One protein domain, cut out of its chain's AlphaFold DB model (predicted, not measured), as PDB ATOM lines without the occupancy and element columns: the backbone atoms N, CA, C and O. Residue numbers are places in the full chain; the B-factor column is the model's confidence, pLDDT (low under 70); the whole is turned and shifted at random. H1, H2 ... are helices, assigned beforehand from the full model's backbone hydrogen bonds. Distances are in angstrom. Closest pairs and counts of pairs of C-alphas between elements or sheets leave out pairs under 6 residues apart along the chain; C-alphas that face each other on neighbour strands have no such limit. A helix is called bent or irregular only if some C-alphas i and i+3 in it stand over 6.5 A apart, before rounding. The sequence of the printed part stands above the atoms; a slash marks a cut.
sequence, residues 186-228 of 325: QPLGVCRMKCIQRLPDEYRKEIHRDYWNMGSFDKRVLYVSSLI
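Overview. This is residues 186 to 228 of the 325 residues of an uncharacterized protein of Blattella germanica (UniProt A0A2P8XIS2). Look first for one straight helix, H2, which makes a bar with the chain turning off it at both ends: the short helix H1 and the stretch before it lie at one end, and H3 folds back from the other end so that H2 and H3 make an open V. The three helices do not close round a common core, and residues 189 to 195 stick out at the H1 end. The printed part has 43 residues with three named helices, in the order H1, H2, H3, and no named strand; its class is all helix. The whole is loose, with a radius of gyration of the C-alphas of 12.3 A, and elongated, spanning 32 by 19 by 13 A.

Arrangement. Begin at H2, residues 201 to 213, the longest helix. Past its last residue look to H3, residues 217 to 226, which is close to H2 but not clearly touching it, with 2 pairs of C-alphas within 8 A. Their closest C-alphas are those of Tyr 211 and Arg 220, 6.5 A apart. The two helices run opposite ways at a steep tilt of 50 degrees, and their centres are 14.8 A apart. At the other end of H2 look for H1, residues 195 to 198; H1 and H2 meet only through their link. H1 and H3 are apart. In the backbones of H2 and H3 you will find every O i to N i+4 pair within hydrogen-bond range, while H1, with 4 residues, is too short for such a pair; its one O i to N i+3 pair is within range.

Along the chain. Find C-alpha 201 at (-44.254, 39.089, 24.982); from there H2 runs 18.1 A over 13 residues to C-alpha 213 at (-40.721, 21.777, 21.120), with y falling along the way. H3 begins at Phe 217 and runs 14.4 A over 10 residues to Ser 226, whose C-alpha stands at (-25.625, 26.248, 27.482). Go back before H2 to find H1, from Cys 195, with its C-alpha at (-38.429, 42.639, 32.680), to Arg 198, 5.0 A from first to last C-alpha. No helix is bent.

Size, cuts and confidence. The two C-alphas farthest apart are those of Arg 192 and Gly 215, 33.1 A. From the C-alpha of Gln 186, the first printed residue, to that of Ile 228, the last, is 22.5 A. Residues 189 to 195, of which 195 belongs to H1, stand free. The links from H1 to H2, with 2 residues, and from H2 to H3, with 3 residues, are both tight. The printed part has no cut. The mean pLDDT of the printed part is 97.0, and no printed residue is under 70.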
ATOM      1  N   GLN A 186     -47.409  32.452  30.938       95.69
ATOM      2  CA  GLN A 186     -48.036  33.356  31.911       95.69
ATOM      3  C   GLN A 186     -47.530  34.790  31.720       95.69
ATOM      4  O   GLN A 186     -46.335  34.955  31.475       95.69
ATOM      5  N   PRO A 187     -48.357  35.835  31.878       95.44
ATOM      6  CA  PRO A 187     -47.889  37.219  31.784       95.44
ATOM      7  C   PRO A 187     -46.821  37.526  32.849       95.44
ATOM      8  O   PRO A 187     -46.850  36.979  33.953       95.44
ATOM      9  N   LEU A 188     -45.851  38.391  32.524       95.88
ATOM     10  CA  LEU A 188     -44.879  38.863  33.517       95.88
ATOM     11  C   LEU A 188     -45.548  39.843  34.483       95.88
ATOM     12  O   LEU A 188     -46.270  40.746  34.070       95.88
ATOM     13  N   GLY A 189     -45.247  39.698  35.772       95.44
ATOM     14  CA  GLY A 189     -45.598  40.699  36.775       95.44
ATOM     15  C   GLY A 189     -44.700  41.940  36.711       95.44
ATOM     16  O   GLY A 189     -43.676  41.973  36.021       95.44
ATOM     17  N   VAL A 190     -45.054  42.960  37.496       96.12
ATOM     18  CA  VAL A 190     -44.234  44.167  37.661       96.12
ATOM     19  C   VAL A 190     -42.917  43.793  38.347       96.12
ATOM     20  O   VAL A 190     -42.892  43.396  39.511       96.12
ATOM     21  N   CYS A 191     -41.807  43.908  37.619       96.88
ATOM     22  CA  CYS A 191     -40.475  43.552  38.106       96.88
ATOM     23  C   CYS A 191     -39.600  44.797  38.284       96.88
ATOM     24  O   CYS A 191     -39.555  45.661  37.407       96.88
ATOM     25  N   ARG A 192     -38.817  44.847  39.372       97.94
ATOM     26  CA  ARG A 192     -37.838  45.919  39.643       97.94
ATOM     27  C   ARG A 192     -36.823  46.100  38.507       97.94
ATOM     28  O   ARG A 192     -36.402  47.219  38.240       97.94
ATOM     29  N   MET A 193     -36.456  45.016  37.823       96.38
ATOM     30  CA  MET A 193     -35.539  45.048  36.676       96.38
ATOM     31  C   MET A 193     -36.224  45.411  35.348       96.38
ATOM     32  O   MET A 193     -35.599  45.305  34.296       96.38
ATOM     33  N   LYS A 194     -37.501  45.824  35.384       96.94
ATOM     34  CA  LYS A 194     -38.315  46.179  34.212       96.94
ATOM     35  C   LYS A 194     -38.340  45.069  33.147       96.94
ATOM     36  O   LYS A 194     -38.261  45.343  31.955       96.94
ATOM     37  N   CYS A 195     -38.463  43.806  33.574       96.75
ATOM     38  CA  CYS A 195     -38.429  42.639  32.680       96.75
ATOM     39  C   CYS A 195     -39.434  42.718  31.523       96.75
ATOM     40  O   CYS A 195     -39.088  42.297  30.431       96.75
ATOM     41  N   ILE A 196     -40.618  43.305  31.734       96.50
ATOM     42  CA  ILE A 196     -41.633  43.508  30.682       96.50
ATOM     43  C   ILE A 196     -41.076  44.322  29.502       96.50
ATOM     44  O   ILE A 196     -41.388  44.038  28.356       96.50
ATOM     45  N   GLN A 197     -40.227  45.319  29.774       96.50
ATOM     46  CA  GLN A 197     -39.622  46.160  28.732       96.50
ATOM     47  C   GLN A 197     -38.430  45.472  28.059       96.50
ATOM     48  O   GLN A 197     -38.166  45.706  26.889       96.50
ATOM     49  N   ARG A 198     -37.693  44.640  28.806       97.12
ATOM     50  CA  ARG A 198     -36.500  43.938  28.302       97.12
ATOM     51  C   ARG A 198     -36.828  42.668  27.523       97.12
ATOM     52  O   ARG A 198     -36.050  42.271  26.669       97.12
ATOM     53  N   LEU A 199     -37.931  42.011  27.863       96.69
ATOM     54  CA  LEU A 199     -38.384  40.759  27.266       96.69
ATOM     55  C   LEU A 199     -39.840  40.943  26.825       96.69
ATOM     56  O   LEU A 199     -40.748  40.643  27.609       96.69
ATOM     57  N   PRO A 200     -40.061  41.452  25.599       96.75
ATOM     58  CA  PRO A 200     -41.396  41.632  25.047       96.75
ATOM     59  C   PRO A 200     -42.120  40.290  24.932       96.75
ATOM     60  O   PRO A 200     -41.495  39.241  24.753       96.75
ATOM     61  N   ASP A 201     -43.450  40.315  24.988       97.00
ATOM     62  CA  ASP A 201     -44.254  39.089  24.982       97.00
ATOM     63  C   ASP A 201     -44.093  38.246  23.706       97.00
ATOM     64  O   ASP A 201     -44.242  37.028  23.770       97.00
ATOM     65  N   GLU A 202     -43.742  38.856  22.574       96.81
ATOM     66  CA  GLU A 202     -43.461  38.151  21.316       96.81
ATOM     67  C   GLU A 202     -42.266  37.198  21.457       96.81
ATOM     68  O   GLU A 202     -42.422  35.987  21.297       96.81
ATOM     69  N   TYR A 203     -41.116  37.711  21.901       96.94
ATOM     70  CA  TYR A 203     -39.926  36.898  22.181       96.94
ATOM     71  C   TYR A 203     -40.184  35.835  23.249       96.94
ATOM     72  O   TYR A 203     -39.680  34.717  23.178       96.94
ATOM     73  N   ARG A 204     -41.006  36.149  24.255       97.50
ATOM     74  CA  ARG A 204     -41.355  35.179  25.301       97.50
ATOM     75  C   ARG A 204     -42.175  34.012  24.758       97.50
ATOM     76  O   ARG A 204     -41.981  32.886  25.218       97.50
ATOM     77  N   LYS A 205     -43.088  34.265  23.815       96.94
ATOM     78  CA  LYS A 205     -43.865  33.216  23.136       96.94
ATOM     79  C   LYS A 205     -42.957  32.314  22.309       96.94
ATOM     80  O   LYS A 205     -43.122  31.100  22.368       96.94
ATOM     81  N   GLU A 206     -41.988  32.893  21.610       97.38
ATOM     82  CA  GLU A 206     -40.992  32.150  20.837       97.38
ATOM     83  C   GLU A 206     -40.129  31.251  21.728       97.38
ATOM     84  O   GLU A 206     -40.148  30.034  21.563       97.38
ATOM     85  N   ILE A 207     -39.500  31.809  22.768       96.94
ATOM     86  CA  ILE A 207     -38.706  31.030  23.732       96.94
ATOM     87  C   ILE A 207     -39.552  29.917  24.365       96.94
ATOM     88  O   ILE A 207     -39.076  28.797  24.550       96.94
ATOM     89  N   HIS A 208     -40.818  30.196  24.695       97.69
ATOM     90  CA  HIS A 208     -41.723  29.191  25.247       97.69
ATOM     91  C   HIS A 208     -41.997  28.054  24.253       97.69
ATOM     92  O   HIS A 208     -41.924  26.884  24.634       97.69
ATOM     93  N   ARG A 209     -42.303  28.385  22.994       97.12
ATOM     94  CA  ARG A 209     -42.516  27.410  21.917       97.12
ATOM     95  C   ARG A 209     -41.277  26.537  21.749       97.12
ATOM     96  O   ARG A 209     -41.382  25.318  21.858       97.12
ATOM     97  N   ASP A 210     -40.115  27.150  21.567       96.75
ATOM     98  CA  ASP A 210     -38.869  26.448  21.272       96.75
ATOM     99  C   ASP A 210     -38.446  25.555  22.447       96.75
ATOM    100  O   ASP A 210     -38.093  24.390  22.253       96.75
ATOM    101  N   TYR A 211     -38.591  26.049  23.684       97.88
ATOM    102  CA  TYR A 211     -38.308  25.286  24.902       97.88
ATOM    103  C   TYR A 211     -39.115  23.986  24.982       97.88
ATOM    104  O   TYR A 211     -38.560  22.932  25.296       97.88
ATOM    105  N   TRP A 212     -40.421  24.024  24.710       97.75
ATOM    106  CA  TRP A 212     -41.275  22.833  24.788       97.75
ATOM    107  C   TRP A 212     -41.208  21.950  23.535       97.75
ATOM    108  O   TRP A 212     -41.375  20.731  23.652       97.75
ATOM    109  N   ASN A 213     -40.875  22.519  22.373       97.31
ATOM    110  CA  ASN A 213     -40.721  21.777  21.120       97.31
ATOM    111  C   ASN A 213     -39.559  20.764  21.160       97.31
ATOM    112  O   ASN A 213     -39.585  19.755  20.463       97.31
ATOM    113  N   MET A 214     -38.572  20.948  22.047       97.00
ATOM    114  CA  MET A 214     -37.469  19.989  22.222       97.00
ATOM    115  C   MET A 214     -37.927  18.574  22.621       97.00
ATOM    116  O   MET A 214     -37.172  17.613  22.441       97.00
ATOM    117  N   GLY A 215     -39.117  18.425  23.225       96.62
ATOM    118  CA  GLY A 215     -39.763  17.132  23.503       96.62
ATOM    119  C   GLY A 215     -39.028  16.188  24.470       96.62
ATOM    120  O   GLY A 215     -39.495  15.079  24.744       96.62
ATOM    121  N   SER A 216     -37.894  16.610  25.033       97.69
ATOM    122  CA  SER A 216     -37.093  15.847  25.991       97.69
ATOM    123  C   SER A 216     -36.706  16.713  27.184       97.69
ATOM    124  O   SER A 216     -36.384  17.889  27.043       97.69
ATOM    125  N   PHE A 217     -36.738  16.129  28.382       97.12
ATOM    126  CA  PHE A 217     -36.276  16.804  29.593       97.12
ATOM    127  C   PHE A 217     -34.771  17.088  29.530       97.12
ATOM    128  O   PHE A 217     -34.370  18.223  29.757       97.12
ATOM    129  N   ASP A 218     -33.967  16.105  29.125       97.62
ATOM    130  CA  ASP A 218     -32.506  16.232  29.109       97.62
ATOM    131  C   ASP A 218     -32.045  17.280  28.090       97.62
ATOM    132  O   ASP A 218     -31.194  18.108  28.398       97.62
ATOM    133  N   LYS A 219     -32.685  17.329  26.911       97.94
ATOM    134  CA  LYS A 219     -32.413  18.371  25.903       97.94
ATOM    135  C   LYS A 219     -32.689  19.774  26.444       97.94
ATOM    136  O   LYS A 219     -31.906  20.682  26.202       97.94
ATOM    137  N   ARG A 220     -33.766  19.941  27.220       97.50
ATOM    138  CA  ARG A 220     -34.108  21.227  27.846       97.50
ATOM    139  C   ARG A 220     -33.130  21.619  28.944       97.50
ATOM    140  O   ARG A 220     -32.780  22.788  29.040       97.50
ATOM    141  N   VAL A 221     -32.673  20.658  29.748       97.75
ATOM    142  CA  VAL A 221     -31.625  20.896  30.750       97.75
ATOM    143  C   VAL A 221     -30.334  21.345  30.068       97.75
ATOM    144  O   VAL A 221     -29.759  22.346  30.488       97.75
ATOM    145  N   LEU A 222     -29.926  20.667  28.992       97.62
ATOM    146  CA  LEU A 222     -28.744  21.042  28.217       97.62
ATOM    147  C   LEU A 222     -28.885  22.438  27.604       97.62
ATOM    148  O   LEU A 222     -28.001  23.264  27.803       97.62
ATOM    149  N   TYR A 223     -30.018  22.732  26.959       97.19
ATOM    150  CA  TYR A 223     -30.307  24.054  26.399       97.19
ATOM    151  C   TYR A 223     -30.221  25.166  27.452       97.19
ATOM    152  O   TYR A 223     -29.572  26.184  27.233       97.19
ATOM    153  N   VAL A 224     -30.824  24.967  28.627       97.56
ATOM    154  CA  VAL A 224     -30.731  25.951  29.716       97.56
ATOM    155  C   VAL A 224     -29.290  26.081  30.203       97.56
ATOM    156  O   VAL A 224     -28.831  27.195  30.424       97.56
ATOM    157  N   SER A 225     -28.558  24.973  30.336       97.44
ATOM    158  CA  SER A 225     -27.165  25.008  30.790       97.44
ATOM    159  C   SER A 225     -26.232  25.722  29.811       97.44
ATOM    160  O   SER A 225     -25.365  26.462  30.258       97.44
ATOM    161  N   SER A 226     -26.444  25.580  28.499       97.19
ATOM    162  CA  SER A 226     -25.625  26.248  27.482       97.19
ATOM    163  C   SER A 226     -25.856  27.756  27.407       97.19
ATOM    164  O   SER A 226     -25.020  28.470  26.871       97.19
ATOM    165  N   LEU A 227     -26.983  28.246  27.931       96.00
ATOM    166  CA  LEU A 227     -27.300  29.676  27.980       96.00
ATOM    167  C   LEU A 227     -26.791  30.364  29.256       96.00
ATOM    168  O   LEU A 227     -26.919  31.580  29.385       96.00
ATOM    169  N   ILE A 228     -26.268  29.605  30.223       96.94
ATOM    170  CA  ILE A 228     -25.778  30.148  31.488       96.94
ATOM    171  C   ILE A 228     -24.270  30.356  31.387       96.94
ATOM    172  O   ILE A 228     -23.500  29.400  31.337       96.94
TER     173      ILE A 228